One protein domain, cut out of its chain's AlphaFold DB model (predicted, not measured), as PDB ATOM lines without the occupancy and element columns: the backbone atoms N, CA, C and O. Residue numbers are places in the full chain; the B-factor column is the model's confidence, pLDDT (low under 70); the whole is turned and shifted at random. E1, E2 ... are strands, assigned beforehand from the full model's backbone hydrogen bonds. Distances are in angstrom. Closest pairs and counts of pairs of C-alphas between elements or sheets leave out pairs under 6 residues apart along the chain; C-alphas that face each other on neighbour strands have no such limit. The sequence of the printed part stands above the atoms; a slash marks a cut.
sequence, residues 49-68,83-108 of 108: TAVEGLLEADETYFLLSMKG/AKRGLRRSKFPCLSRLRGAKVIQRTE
ATOM      1  N   THR A  49      91.826 177.917  59.325       80.31
ATOM      2  CA  THR A  49      92.975 178.048  60.233       80.31
ATOM      3  C   THR A  49      93.518 176.701  60.695       80.31
ATOM      4  O   THR A  49      94.657 176.629  61.145       80.31
ATOM      5  N   ALA A  50      92.703 175.648  60.616       77.88
ATOM      6  CA  ALA A  50      93.060 174.313  61.066       77.88
ATOM      7  C   ALA A  50      92.437 173.236  60.173       77.88
ATOM      8  O   ALA A  50      91.399 173.421  59.531       77.88
ATOM      9  N   VAL A  51      93.107 172.095  60.153       76.19
ATOM     10  CA  VAL A  51      92.708 170.891  59.434       76.19
ATOM     11  C   VAL A  51      92.794 169.748  60.441       76.19
ATOM     12  O   VAL A  51      93.807 169.628  61.124       76.19
ATOM     13  N   GLU A  52      91.737 168.947  60.565       78.44
ATOM     14  CA  GLU A  52      91.658 167.844  61.529       78.44
ATOM     15  C   GLU A  52      91.553 166.491  60.814       78.44
ATOM     16  O   GLU A  52      90.894 166.361  59.776       78.44
ATOM     17  N   GLY A  53      92.208 165.475  61.385       75.56
ATOM     18  CA  GLY A  53      92.231 164.102  60.881       75.56
ATOM     19  C   GLY A  53      93.538 163.718  60.184       75.56
ATOM     20  O   GLY A  53      94.551 164.414  60.274       75.56
ATOM     21  N   LEU A  54      93.517 162.574  59.496       75.81
ATOM     22  CA  LEU A  54      94.663 162.082  58.735       75.81
ATOM     23  C   LEU A  54      94.725 162.794  57.381       75.81
ATOM     24  O   LEU A  54      93.833 162.644  56.546       75.81
ATOM     25  N   LEU A  55      95.794 163.558  57.171       78.88
ATOM     26  CA  LEU A  55      96.000 164.338  55.962       78.88
ATOM     27  C   LEU A  55      97.134 163.754  55.121       78.88
ATOM     28  O   LEU A  55      98.292 163.786  55.530       78.88
ATOM     29  N   GLU A  56      96.814 163.293  53.914       79.19
ATOM     30  CA  GLU A  56      97.829 163.014  52.900       79.19
ATOM     31  C   GLU A  56      98.115 164.303  52.121       79.19
ATOM     32  O   GLU A  56      97.218 164.888  51.499       79.19
ATOM     33  N   ALA A  57      99.366 164.758  52.196       78.88
ATOM     34  CA  ALA A  57      99.835 165.996  51.594       78.88
ATOM     35  C   ALA A  57     100.884 165.727  50.507       78.88
ATOM     36  O   ALA A  57     101.991 165.283  50.809       78.88
ATOM     37  N   ASP A  58     100.576 166.073  49.253       80.88
ATOM     38  CA  ASP A  58     101.578 166.042  48.182       80.88
ATOM     39  C   ASP A  58     102.393 167.339  48.185       80.88
ATOM     40  O   ASP A  58     101.888 168.427  47.854       80.88
ATOM     41  N   GLU A  59     103.681 167.221  48.500       77.69
ATOM     42  CA  GLU A  59     104.644 168.308  48.368       77.69
ATOM     43  C   GLU A  59     105.132 168.443  46.923       77.69
ATOM     44  O   GLU A  59     105.742 167.538  46.345       77.69
ATOM     45  N   THR A  60     104.945 169.627  46.350       80.94
ATOM     46  CA  THR A  60     105.624 170.034  45.119       80.94
ATOM     47  C   THR A  60     106.683 171.077  45.438       80.94
ATOM     48  O   THR A  60     106.567 171.859  46.378       80.94
ATOM     49  N   TYR A  61     107.771 171.071  44.673       81.50
ATOM     50  CA  TYR A  61     108.889 171.979  44.893       81.50
ATOM     51  C   TYR A  61     108.975 172.958  43.732       81.50
ATOM     52  O   TYR A  61     109.105 172.551  42.577       81.50
ATOM     53  N   PHE A  62     108.993 174.250  44.041       81.31
ATOM     54  CA  PHE A  62     109.318 175.285  43.069       81.31
ATOM     55  C   PHE A  62     110.726 175.812  43.298       81.31
ATOM     56  O   PHE A  62     111.222 175.916  44.420       81.31
ATOM     57  N   LEU A  63     111.396 176.164  42.207       84.94
ATOM     58  CA  LEU A  63     112.669 176.859  42.281       84.94
ATOM     59  C   LEU A  63     112.409 178.322  42.638       84.94
ATOM     60  O   LEU A  63     111.706 179.016  41.905       84.94
ATOM     61  N   LEU A  64     113.023 178.808  43.722       82.12
ATOM     62  CA  LEU A  64     112.944 180.224  44.076       82.12
ATOM     63  C   LEU A  64     113.477 181.059  42.911       82.12
ATOM     64  O   LEU A  64     114.651 180.949  42.529       82.12
ATOM     65  N   SER A  65     112.597 181.873  42.329       79.62
ATOM     66  CA  SER A  65     112.920 182.652  41.135       79.62
ATOM     67  C   SER A  65     114.081 183.613  41.414       79.62
ATOM     68  O   SER A  65     115.019 183.675  40.619       79.62
ATOM     69  N   MET A  66     114.076 184.268  42.588       80.25
ATOM     70  CA  MET A  66     115.064 185.285  43.007       80.25
ATOM     71  C   MET A  66     115.285 186.360  41.928       80.25
ATOM     72  O   MET A  66     116.379 186.893  41.760       80.25
ATOM     73  N   LYS A  67     114.243 186.638  41.135       80.19
ATOM     74  CA  LYS A  67     114.306 187.579  40.019       80.19
ATOM     75  C   LYS A  67     114.500 188.991  40.571       80.19
ATOM     76  O   LYS A  67     113.730 189.417  41.421       80.19
ATOM     77  N   GLY A  68     115.510 189.698  40.068       82.31
ATOM     78  CA  GLY A  68     115.840 191.059  40.508       82.31
ATOM     79  C   GLY A  68     116.739 191.141  41.748       82.31
ATOM     80  O   GLY A  68     117.127 192.243  42.120       82.31
ATOM     81  N   ALA A  83     112.589 171.531  39.483       78.88
ATOM     82  CA  ALA A  83     113.005 171.285  40.856       78.88
ATOM     83  C   ALA A  83     113.175 169.777  41.084       78.88
ATOM     84  O   ALA A  83     112.288 168.989  40.776       78.88
ATOM     85  N   LYS A  84     114.318 169.370  41.643       77.25
ATOM     86  CA  LYS A  84     114.490 168.009  42.177       77.25
ATOM     87  C   LYS A  84     113.771 167.898  43.531       77.25
ATOM     88  O   LYS A  84     113.663 168.910  44.226       77.25
ATOM     89  N   ARG A  85     113.357 166.699  43.941       72.44
ATOM     90  CA  ARG A  85     112.762 166.440  45.270       72.44
ATOM     91  C   ARG A  85     113.745 166.781  46.412       72.44
ATOM     92  O   ARG A  85     114.960 166.809  46.187       72.44
ATOM     93  N   GLY A  86     113.224 167.090  47.600       72.50
ATOM     94  CA  GLY A  86     113.987 167.337  48.833       72.50
ATOM     95  C   GLY A  86     114.336 168.807  49.104       72.50
ATOM     96  O   GLY A  86     114.635 169.573  48.175       72.50
ATOM     97  N   LEU A  87     114.332 169.193  50.386       67.56
ATOM     98  CA  LEU A  87     114.593 170.560  50.844       67.56
ATOM     99  C   LEU A  87     116.015 171.019  50.493       67.56
ATOM    100  O   LEU A  87     117.013 170.374  50.801       67.56
ATOM    101  N   ARG A  88     116.113 172.174  49.832       70.62
ATOM    102  CA  ARG A  88     117.366 172.913  49.622       70.62
ATOM    103  C   ARG A  88     117.065 174.400  49.763       70.62
ATOM    104  O   ARG A  88     115.989 174.826  49.357       70.62
ATOM    105  N   ARG A  89     118.044 175.195  50.213       70.62
ATOM    106  CA  ARG A  89     117.931 176.661  50.400       70.62
ATOM    107  C   ARG A  89     117.355 177.437  49.201       70.62
ATOM    108  O   ARG A  89     116.850 178.534  49.374       70.62
ATOM    109  N   SER A  90     117.437 176.900  47.983       73.25
ATOM    110  CA  SER A  90     116.980 177.556  46.746       73.25
ATOM    111  C   SER A  90     115.629 177.057  46.210       73.25
ATOM    112  O   SER A  90     115.308 177.298  45.032       73.25
ATOM    113  N   LYS A  91     114.856 176.351  47.044       78.19
ATOM    114  CA  LYS A  91     113.543 175.782  46.720       78.19
ATOM    115  C   LYS A  91     112.488 176.260  47.715       78.19
ATOM    116  O   LYS A  91     112.795 176.454  48.885       78.19
ATOM    117  N   PHE A  92     111.261 176.398  47.236       77.44
ATOM    118  CA  PHE A  92     110.086 176.644  48.059       77.44
ATOM    119  C   PHE A  92     109.180 175.410  47.969       77.44
ATOM    120  O   PHE A  92     108.738 175.092  46.857       77.44
ATOM    121  N   PRO A  93     108.969 174.669  49.071       77.31
ATOM    122  CA  PRO A  93     107.970 173.615  49.101       77.31
ATOM    123  C   PRO A  93     106.579 174.251  49.120       77.31
ATOM    124  O   PRO A  93     106.334 175.230  49.822       77.31
ATOM    125  N   CYS A  94     105.663 173.701  48.342       75.38
ATOM    126  CA  CYS A  94     104.252 174.036  48.400       75.38
ATOM    127  C   CYS A  94     103.443 172.751  48.521       75.38
ATOM    128  O   CYS A  94     103.655 171.791  47.775       75.38
ATOM    129  N   LEU A  95     102.482 172.750  49.442       72.00
ATOM    130  CA  LEU A  95     101.467 171.711  49.465       72.00
ATOM    131  C   LEU A  95     100.545 171.916  48.266       72.00
ATOM    132  O   LEU A  95      99.999 172.999  48.062       72.00
ATOM    133  N   SER A  96     100.406 170.877  47.450       64.69
ATOM    134  CA  SER A  96      99.633 170.933  46.204       64.69
ATOM    135  C   SER A  96      98.357 170.108  46.236       64.69
ATOM    136  O   SER A  96      97.412 170.408  45.504       64.69
ATOM    137  N   ARG A  97      98.302 169.094  47.098       62.25
ATOM    138  CA  ARG A  97      97.127 168.253  47.283       62.25
ATOM    139  C   ARG A  97      96.986 167.904  48.749       62.25
ATOM    140  O   ARG A  97      97.974 167.561  49.381       62.25
ATOM    141  N   LEU A  98      95.757 168.003  49.236       63.56
ATOM    142  CA  LEU A  98      95.332 167.587  50.562       63.56
ATOM    143  C   LEU A  98      94.225 166.544  50.362       63.56
ATOM    144  O   LEU A  98      93.236 166.849  49.693       63.56
ATOM    145  N   ARG A  99      94.388 165.321  50.878       65.62
ATOM    146  CA  ARG A  99      93.313 164.312  50.948       65.62
ATOM    147  C   ARG A  99      93.078 163.866  52.386       65.62
ATOM    148  O   ARG A  99      94.019 163.787  53.164       65.62
ATOM    149  N   GLY A 100      91.828 163.521  52.693       60.84
ATOM    150  CA  GLY A 100      91.471 162.764  53.899       60.84
ATOM    151  C   GLY A 100      91.161 163.585  55.148       60.84
ATOM    152  O   GLY A 100      90.650 163.022  56.110       60.84
ATOM    153  N   ALA A 101      91.387 164.899  55.133       62.19
ATOM    154  CA  ALA A 101      91.179 165.720  56.318       62.19
ATOM    155  C   ALA A 101      89.920 166.588  56.248       62.19
ATOM    156  O   ALA A 101      89.553 167.119  55.194       62.19
ATOM    157  N   LYS A 102      89.273 166.752  57.405       63.41
ATOM    158  CA  LYS A 102      88.123 167.631  57.582       63.41
ATOM    159  C   LYS A 102      88.648 169.046  57.798       63.41
ATOM    160  O   LYS A 102      89.417 169.322  58.718       63.41
ATOM    161  N   VAL A 103      88.264 169.946  56.903       65.56
ATOM    162  CA  VAL A 103      88.622 171.360  56.996       65.56
ATOM    163  C   VAL A 103      87.738 172.008  58.060       65.56
ATOM    164  O   VAL A 103      86.516 172.004  57.917       65.56
ATOM    165  N   ILE A 104      88.343 172.565  59.108       63.31
ATOM    166  CA  ILE A 104      87.616 173.313  60.136       63.31
ATOM    167  C   ILE A 104      87.600 174.779  59.712       63.31
ATOM    168  O   ILE A 104      88.647 175.416  59.574       63.31
ATOM    169  N   GLN A 105      86.407 175.326  59.503       60.25
ATOM    170  CA  GLN A 105      86.229 176.772  59.417       60.25
ATOM    171  C   GLN A 105      85.927 177.307  60.816       60.25
ATOM    172  O   GLN A 105      85.196 176.667  61.570       60.25
ATOM    173  N   ARG A 106      86.491 178.467  61.180       49.91
ATOM    174  CA  ARG A 106      86.014 179.204  62.354       49.91
ATOM    175  C   ARG A 106      84.573 179.626  62.072       49.91
ATOM    176  O   ARG A 106      84.349 180.491  61.232       49.91
ATOM    177  N   THR A 107      83.619 178.987  62.735       47.06
ATOM    178  CA  THR A 107      82.315 179.586  63.018       47.06
ATOM    179  C   THR A 107      82.553 180.705  64.021       47.06
ATOM    180  O   THR A 107      82.890 180.429  65.173       47.06
ATOM    181  N   GLU A 108      82.466 181.944  63.550       47.19
ATOM    182  CA  GLU A 108      81.952 183.030  64.387       47.19
ATOM    183  C   GLU A 108      80.426 182.921  64.435       47.19
ATOM    184  O   GLU A 108      79.835 182.581  63.379       47.19
TER     185      GLU A 108
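Overview. This is residues 49 to 68 and 83 to 108 of the 108 residues of the protein "Helix-turn-helix domain-containing protein" of Dechloromonas sp (UniProt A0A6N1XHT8). Picture a narrow two-stranded ribbon, E2 beside E3, that turns at one end into a second, shorter ribbon, E1 beside E4; the two strands of the long ribbon pass together through this corner at residues 53 to 55 and 100 to 101. At the far end of the long ribbon, residues 83 to 90 make a loop that leads into E3, while residues 64 to 68 and 105 to 108 are tails. The printed part has 46 residues, with no named helix and four strands in the order E1, E2, E3, E4, in two antiparallel sheets of two strands; the class is all strand. The whole is only just extended, close to loose, with a radius of gyration of the C-alphas of 14.6 A, and spans 42 by 24 by 13 A.

Arrangement. Start at E1, residues 50 to 52, and look across to E4, residues 102 to 104: they are antiparallel neighbours at 147 degrees, and N 102 and O 52 are within hydrogen-bond range at 2.9 A. Next come E2, residues 56 to 63, and E3, residues 91 to 99, antiparallel at 154 degrees, where you find N 56 and O 99 at 2.9 A and N 94 and O 60 at 2.8 A, both within hydrogen-bond range. E1 and E3 are apart, as are E2 and E4.

Along the chain. Find C-alpha 50 at (93.060, 174.313, 61.066), where E1 begins. E2 runs 22.9 A from C-alpha 56 at (97.829, 163.014, 52.900) to C-alpha 63. E3 runs 23.6 A from C-alpha 91 to C-alpha 99, and E4 ends at C-alpha 104 at (87.616, 173.313, 60.136).

Size, cuts and confidence. The C-alphas of Gly 68 and Glu 108, the two farthest apart, are 42.2 A from each other. Residues 69 to 82 are not printed, and C-alphas 68 and 83 are 20.0 A apart across this cut, which lies in the link from E2 to E3. The links E1 to E2 and E3 to E4 are tight. The mean pLDDT of the printed part is 72.4; look for values under 70 at residue 87 and residues 96 to 108.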